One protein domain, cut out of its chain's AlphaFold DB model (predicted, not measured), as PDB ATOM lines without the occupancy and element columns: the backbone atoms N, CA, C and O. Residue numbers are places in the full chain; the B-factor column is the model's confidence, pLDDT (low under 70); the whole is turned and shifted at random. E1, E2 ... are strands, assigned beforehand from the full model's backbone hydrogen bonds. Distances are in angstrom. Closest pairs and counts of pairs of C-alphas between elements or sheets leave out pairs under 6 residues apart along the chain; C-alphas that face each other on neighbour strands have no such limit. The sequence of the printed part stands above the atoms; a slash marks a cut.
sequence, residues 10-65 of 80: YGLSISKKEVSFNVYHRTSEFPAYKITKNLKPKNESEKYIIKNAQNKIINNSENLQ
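Overview. This is residues 10 to 65 of the 80 residues of an uncharacterized protein of marine metagenome (UniProt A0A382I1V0). One bare, twisted sheet of five strands lies side by side in chain order, with loops 24 to 32 and 39 to 47 at opposite ends of the strands. The 56 printed residues have no named helix and five named strands, E1 to E5, in an all-strand, antiparallel meander, each strand the neighbour of the one before; under half of the residues are in them. The whole is compact, radius of gyration of the C-alphas 11.0 A, spans 33 by 22 by 20 A.

Arrangement. E1, residues 10 to 14, and E2, 18 to 23, form a hairpin at 169 degrees; N 13 and O 20 are 2.9 A apart. E3, residues 33 to 38, forms a hairpin with E2, antiparallel at 164 degrees between their directions; N 21 and O 35 are 2.8 A apart, within hydrogen-bond range. E4, residues 48 to 52, forms a hairpin with E3, antiparallel at 152 degrees between their directions; N 36 and O 49 are 2.8 A apart, within hydrogen-bond range. E5, residues 57 to 61, forms a hairpin with E4, antiparallel at 168 degrees between their directions; N 48 and O 61 are 2.9 A apart, within hydrogen-bond range. E1 and E5 are edge strands, apart.

Along the chain. E1 begins at C-alpha 10 (9.578, 21.573, 103.074) and E5 ends at C-alpha 61 (15.990, 27.036, 83.000). E2 is 16.0 A long, E3 15.3 A.

Size, cuts and confidence. The C-alphas of Ser 28 and Glu 44, the farthest apart, are 33.4 A apart. The printed part has no cut and no long link; residue 27 is under pLDDT 70.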
ATOM      1  N   TYR A  10       9.394  20.487 104.016       87.19
ATOM      2  CA  TYR A  10       9.578  21.573 103.074       87.19
ATOM      3  C   TYR A  10       9.960  22.833 103.830       87.19
ATOM      4  O   TYR A  10       9.420  23.129 104.893       87.19
ATOM      5  N   GLY A  11      10.884  23.593 103.258       89.94
ATOM      6  CA  GLY A  11      11.311  24.874 103.802       89.94
ATOM      7  C   GLY A  11      11.367  25.933 102.719       89.94
ATOM      8  O   GLY A  11      11.606  25.634 101.548       89.94
ATOM      9  N   LEU A  12      11.182  27.188 103.116       94.12
ATOM     10  CA  LEU A  12      11.380  28.338 102.245       94.12
ATOM     11  C   LEU A  12      12.570  29.145 102.760       94.12
ATOM     12  O   LEU A  12      12.627  29.513 103.930       94.12
ATOM     13  N   SER A  13      13.527  29.428 101.885       94.19
ATOM     14  CA  SER A  13      14.646  30.323 102.181       94.19
ATOM     15  C   SER A  13      14.555  31.545 101.285       94.19
ATOM     16  O   SER A  13      14.508  31.418 100.062       94.19
ATOM     17  N   ILE A  14      14.543  32.732 101.884       96.75
ATOM     18  CA  ILE A  14      14.419  34.002 101.169       96.75
ATOM     19  C   ILE A  14      15.673  34.828 101.426       96.75
ATOM     20  O   ILE A  14      16.115  34.985 102.561       96.75
ATOM     21  N   SER A  15      16.237  35.383 100.361       95.81
ATOM     22  CA  SER A  15      17.333  36.340 100.431       95.81
ATOM     23  C   SER A  15      17.159  37.424  99.370       95.81
ATOM     24  O   SER A  15      16.372  37.290  98.435       95.81
ATOM     25  N   LYS A  16      17.959  38.492  99.457       95.44
ATOM     26  CA  LYS A  16      17.981  39.559  98.440       95.44
ATOM     27  C   LYS A  16      18.460  39.084  97.057       95.44
ATOM     28  O   LYS A  16      18.286  39.809  96.080       95.44
ATOM     29  N   LYS A  17      19.123  37.924  96.981       94.50
ATOM     30  CA  LYS A  17      19.682  37.367  95.737       94.50
ATOM     31  C   LYS A  17      18.791  36.282  95.141       94.50
ATOM     32  O   LYS A  17      18.634  36.222  93.929       94.50
ATOM     33  N   GLU A  18      18.205  35.441  95.981       96.75
ATOM     34  CA  GLU A  18      17.434  34.281  95.549       96.75
ATOM     35  C   GLU A  18      16.349  33.894  96.559       96.75
ATOM     36  O   GLU A  18      16.477  34.156  97.759       96.75
ATOM     37  N   VAL A  19      15.313  33.220  96.060       97.88
ATOM     38  CA  VAL A  19      14.284  32.542  96.859       97.88
ATOM     39  C   VAL A  19      14.322  31.061  96.520       97.88
ATOM     40  O   VAL A  19      14.309  30.707  95.345       97.88
ATOM     41  N   SER A  20      14.370  30.200  97.532       96.88
ATOM     42  CA  SER A  20      14.493  28.753  97.361       96.88
ATOM     43  C   SER A  20      13.404  28.000  98.106       96.88
ATOM     44  O   SER A  20      13.197  28.229  99.296       96.88
ATOM     45  N   PHE A  21      12.761  27.068  97.409       95.56
ATOM     46  CA  PHE A  21      11.947  26.014  97.994       95.56
ATOM     47  C   PHE A  21      12.825  24.777  98.203       95.56
ATOM     48  O   PHE A  21      13.384  24.221  97.253       95.56
ATOM     49  N   ASN A  22      12.980  24.375  99.455       93.44
ATOM     50  CA  ASN A  22      13.867  23.308  99.883       93.44
ATOM     51  C   ASN A  22      13.039  22.059 100.196       93.44
ATOM     52  O   ASN A  22      12.100  22.128 100.985       93.44
ATOM     53  N   VAL A  23      13.400  20.931  99.590       90.56
ATOM     54  CA  VAL A  23      12.769  19.622  99.795       90.56
ATOM     55  C   VAL A  23      13.727  18.748 100.588       90.56
ATOM     56  O   VAL A  23      14.829  18.458 100.118       90.56
ATOM     57  N   TYR A  24      13.307  18.319 101.769       86.44
ATOM     58  CA  TYR A  24      14.120  17.548 102.701       86.44
ATOM     59  C   TYR A  24      13.686  16.083 102.711       86.44
ATOM     60  O   TYR A  24      12.507  15.770 102.543       86.44
ATOM     61  N   HIS A  25      14.646  15.176 102.906       80.12
ATOM     62  CA  HIS A  25      14.330  13.780 103.226       80.12
ATOM     63  C   HIS A  25      14.013  13.628 104.718       80.12
ATOM     64  O   HIS A  25      13.054  12.950 105.068       80.12
ATOM     65  N   ARG A  26      14.769  14.320 105.576       79.00
ATOM     66  CA  ARG A  26      14.499  14.506 107.008       79.00
ATOM     67  C   ARG A  26      14.768  15.958 107.396       79.00
ATOM     68  O   ARG A  26      15.694  16.561 106.850       79.00
ATOM     69  N   THR A  27      14.027  16.504 108.360       68.25
ATOM     70  CA  THR A  27      14.145  17.914 108.780       68.25
ATOM     71  C   THR A  27      15.558  18.302 109.225       68.25
ATOM     72  O   THR A  27      15.984  19.433 109.019       68.25
ATOM     73  N   SER A  28      16.293  17.371 109.844       70.69
ATOM     74  CA  SER A  28      17.634  17.598 110.398       70.69
ATOM     75  C   SER A  28      18.764  17.552 109.362       70.69
ATOM     76  O   SER A  28      19.921  17.766 109.715       70.69
ATOM     77  N   GLU A  29      18.466  17.235 108.102       79.50
ATOM     78  CA  GLU A  29      19.464  17.068 107.045       79.50
ATOM     79  C   GLU A  29      19.525  18.277 106.102       79.50
ATOM     80  O   GLU A  29      18.652  19.146 106.073       79.50
ATOM     81  N   PHE A  30      20.567  18.323 105.269       85.38
ATOM     82  CA  PHE A  30      20.586  19.241 104.136       85.38
ATOM     83  C   PHE A  30      19.465  18.889 103.145       85.38
ATOM     84  O   PHE A  30      19.194  17.709 102.910       85.38
ATOM     85  N   PRO A  31      18.827  19.891 102.513       88.56
ATOM     86  CA  PRO A  31      17.738  19.633 101.587       88.56
ATOM     87  C   PRO A  31      18.234  18.822 100.396       88.56
ATOM     88  O   PRO A  31      19.215  19.176  99.740       88.56
ATOM     89  N   ALA A  32      17.525  17.744 100.086       90.25
ATOM     90  CA  ALA A  32      17.855  16.880  98.968       90.25
ATOM     91  C   ALA A  32      17.711  17.603  97.622       90.25
ATOM     92  O   ALA A  32      18.488  17.347  96.697       90.25
ATOM     93  N   TYR A  33      16.753  18.533  97.542       93.25
ATOM     94  CA  TYR A  33      16.599  19.455  96.424       93.25
ATOM     95  C   TYR A  33      16.394  20.882  96.914       93.25
ATOM     96  O   TYR A  33      15.598  21.132  97.817       93.25
ATOM     97  N   LYS A  34      17.059  21.830  96.255       95.25
ATOM     98  CA  LYS A  34      16.798  23.265  96.397       95.25
ATOM     99  C   LYS A  34      16.334  23.801  95.057       95.25
ATOM    100  O   LYS A  34      17.133  23.881  94.126       95.25
ATOM    101  N   ILE A  35      15.049  24.111  94.952       96.81
ATOM    102  CA  ILE A  35      14.434  24.704  93.767       96.81
ATOM    103  C   ILE A  35      14.478  26.213  93.960       96.81
ATOM    104  O   ILE A  35      13.758  26.769  94.786       96.81
ATOM    105  N   THR A  36      15.350  26.876  93.220       97.56
ATOM    106  CA  THR A  36      15.736  28.260  93.461       97.56
ATOM    107  C   THR A  36      15.312  29.150  92.305       97.56
ATOM    108  O   THR A  36      15.609  28.853  91.152       97.56
ATOM    109  N   LYS A  37      14.676  30.280  92.616       98.00
ATOM    110  CA  LYS A  37      14.532  31.420  91.712       98.00
ATOM    111  C   LYS A  37      15.637  32.426  92.010       98.00
ATOM    112  O   LYS A  37      15.673  33.003  93.099       98.00
ATOM    113  N   ASN A  38      16.505  32.665  91.036       97.38
ATOM    114  CA  ASN A  38      17.468  33.753  91.101       97.38
ATOM    115  C   ASN A  38      16.741  35.071  90.797       97.38
ATOM    116  O   ASN A  38      16.096  35.209  89.757       97.38
ATOM    117  N   LEU A  39      16.810  36.036  91.717       97.06
ATOM    118  CA  LEU A  39      16.162  37.342  91.561       97.06
ATOM    119  C   LEU A  39      16.995  38.302  90.705       97.06
ATOM    120  O   LEU A  39      16.469  39.306  90.234       97.06
ATOM    121  N   LYS A  40      18.285  38.005  90.514       95.56
ATOM    122  CA  LYS A  40      19.226  38.790  89.707       95.56
ATOM    123  C   LYS A  40      20.086  37.857  88.834       95.56
ATOM    124  O   LYS A  40      21.295  37.761  89.062       95.56
ATOM    125  N   PRO A  41      19.478  37.111  87.891       95.19
ATOM    126  CA  PRO A  41      20.211  36.189  87.030       95.19
ATOM    127  C   PRO A  41      21.136  36.952  86.075       95.19
ATOM    128  O   PRO A  41      20.768  38.018  85.585       95.19
ATOM    129  N   LYS A  42      22.333  36.410  85.813       94.75
ATOM    130  CA  LYS A  42      23.242  36.973  84.800       94.75
ATOM    131  C   LYS A  42      22.871  36.496  83.401       94.75
ATOM    132  O   LYS A  42      22.988  37.253  82.447       94.75
ATOM    133  N   ASN A  43      22.396  35.255  83.315       94.88
ATOM    134  CA  ASN A  43      21.943  34.609  82.091       94.88
ATOM    135  C   ASN A  43      20.484  34.174  82.239       94.88
ATOM    136  O   ASN A  43      20.055  33.798  83.330       94.88
ATOM    137  N   GLU A  44      19.723  34.162  81.147       92.81
ATOM    138  CA  GLU A  44      18.294  33.825  81.194       92.81
ATOM    139  C   GLU A  44      18.036  32.418  81.764       92.81
ATOM    140  O   GLU A  44      17.143  32.222  82.592       92.81
ATOM    141  N   SER A  45      18.902  31.460  81.422       93.06
ATOM    142  CA  SER A  45      18.854  30.079  81.913       93.06
ATOM    143  C   SER A  45      19.116  29.939  83.418       93.06
ATOM    144  O   SER A  45      18.789  28.909  83.999       93.06
ATOM    145  N   GLU A  46      19.684  30.949  84.082       95.19
ATOM    146  CA  GLU A  46      19.950  30.943  85.529       95.19
ATOM    147  C   GLU A  46      18.763  31.434  86.364       95.19
ATOM    148  O   GLU A  46      18.846  31.471  87.594       95.19
ATOM    149  N   LYS A  47      17.657  31.836  85.726       97.44
ATOM    150  CA  LYS A  47      16.476  32.358  86.423       97.44
ATOM    151  C   LYS A  47      15.885  31.341  87.396       97.44
ATOM    152  O   LYS A  47      15.514  31.720  88.508       97.44
ATOM    153  N   TYR A  48      15.832  30.070  87.007       98.12
ATOM    154  CA  TYR A  48      15.439  28.961  87.868       98.12
ATOM    155  C   TYR A  48      16.506  27.868  87.857       98.12
ATOM    156  O   TYR A  48      16.981  27.458  86.803       98.12
ATOM    157  N   ILE A  49      16.883  27.384  89.037       97.62
ATOM    158  CA  ILE A  49      17.961  26.409  89.223       97.62
ATOM    159  C   ILE A  49      17.500  25.358  90.230       97.62
ATOM    160  O   ILE A  49      16.952  25.710  91.269       97.62
ATOM    161  N   ILE A  50      17.759  24.078  89.963       97.06
ATOM    162  CA  ILE A  50      17.651  23.017  90.970       97.06
ATOM    163  C   ILE A  50      19.051  22.595  91.393       97.06
ATOM    164  O   ILE A  50      19.867  22.217  90.550       97.06
ATOM    165  N   LYS A  51      19.325  22.629  92.697       95.75
ATOM    166  CA  LYS A  51      20.576  22.142  93.294       95.75
ATOM    167  C   LYS A  51      20.325  20.894  94.137       95.75
ATOM    168  O   LYS A  51      19.230  20.725  94.676       95.75
ATOM    169  N   ASN A  52      21.332  20.033  94.255       93.44
ATOM    170  CA  ASN A  52      21.314  18.902  95.187       93.44
ATOM    171  C   ASN A  52      21.765  19.326  96.603       93.44
ATOM    172  O   ASN A  52      22.111  20.488  96.831       93.44
ATOM    173  N   ALA A  53      21.816  18.370  97.535       91.38
ATOM    174  CA  ALA A  53      22.281  18.594  98.909       91.38
ATOM    175  C   ALA A  53      23.720  19.142  99.004       91.38
ATOM    176  O   ALA A  53      24.042  19.872  99.936       91.38
ATOM    177  N   GLN A  54      24.573  18.857  98.016       92.88
ATOM    178  CA  GLN A  54      25.938  19.388  97.906       92.88
ATOM    179  C   GLN A  54      25.992  20.752  97.186       92.88
ATOM    180  O   GLN A  54      27.060  21.188  96.766       92.88
ATOM    181  N   ASN A  55      24.849  21.427  96.997       92.19
ATOM    182  CA  ASN A  55      24.693  22.668  96.225       92.19
ATOM    183  C   ASN A  55      25.148  22.588  94.749       92.19
ATOM    184  O   ASN A  55      25.237  23.622  94.084       92.19
ATOM    185  N   LYS A  56      25.377  21.391  94.196       95.06
ATOM    186  CA  LYS A  56      25.677  21.210  92.771       95.06
ATOM    187  C   LYS A  56      24.405  21.414  91.953       95.06
ATOM    188  O   LYS A  56      23.357  20.864  92.293       95.06
ATOM    189  N   ILE A  57      24.511  22.177  90.867       95.38
ATOM    190  CA  ILE A  57      23.412  22.380  89.919       95.38
ATOM    191  C   ILE A  57      23.091  21.044  89.244       95.38
ATOM    192  O   ILE A  57      23.960  20.418  88.643       95.38
ATOM    193  N   ILE A  58      21.840  20.609  89.379       95.19
ATOM    194  CA  ILE A  58      21.287  19.444  88.688       95.19
ATOM    195  C   ILE A  58      20.715  19.880  87.343       95.19
ATOM    196  O   ILE A  58      20.919  19.209  86.337       95.19
ATOM    197  N   ASN A  59      19.966  20.984  87.339       95.81
ATOM    198  CA  ASN A  59      19.318  21.514  86.148       95.81
ATOM    199  C   ASN A  59      19.026  23.012  86.319       95.81
ATOM    200  O   ASN A  59      18.923  23.500  87.449       95.81
ATOM    201  N   ASN A  60      18.865  23.730  85.214       96.38
ATOM    202  CA  ASN A  60      18.519  25.145  85.181       96.38
ATOM    203  C   ASN A  60      17.622  25.470  83.975       96.38
ATOM    204  O   ASN A  60      17.603  24.747  82.981       96.38
ATOM    205  N   SER A  61      16.818  26.523  84.091       96.94
ATOM    206  CA  SER A  61      15.990  27.036  83.000       96.94
ATOM    207  C   SER A  61      15.496  28.451  83.301       96.94
ATOM    208  O   SER A  61      15.303  28.859  84.443       96.94
ATOM    209  N   GLU A  62      15.204  29.175  82.238       97.19
ATOM    210  CA  GLU A  62      14.421  30.397  82.164       97.19
ATOM    211  C   GLU A  62      12.951  30.216  82.591       97.19
ATOM    212  O   GLU A  62      12.303  31.172  83.032       97.19
ATOM    213  N   ASN A  63      12.418  28.989  82.524       96.38
ATOM    214  CA  ASN A  63      11.028  28.669  82.846       96.38
ATOM    215  C   ASN A  63      10.919  27.584  83.934       96.38
ATOM    216  O   ASN A  63      11.421  26.469  83.793       96.38
ATOM    217  N   LEU A  64      10.191  27.894  85.013       96.50
ATOM    218  CA  LEU A  64      10.034  26.993  86.158       96.50
ATOM    219  C   LEU A  64       9.287  25.699  85.804       96.50
ATOM    220  O   LEU A  64       9.681  24.628  86.251       96.50
ATOM    221  N   GLN A  65       8.223  25.768  85.003       96.06
ATOM    222  CA  GLN A  65       7.450  24.576  84.639       96.06
ATOM    223  C   GLN A  65       8.297  23.607  83.809       96.06
ATOM    224  O   GLN A  65       8.285  22.402  84.065       96.06
TER     225      GLN A  65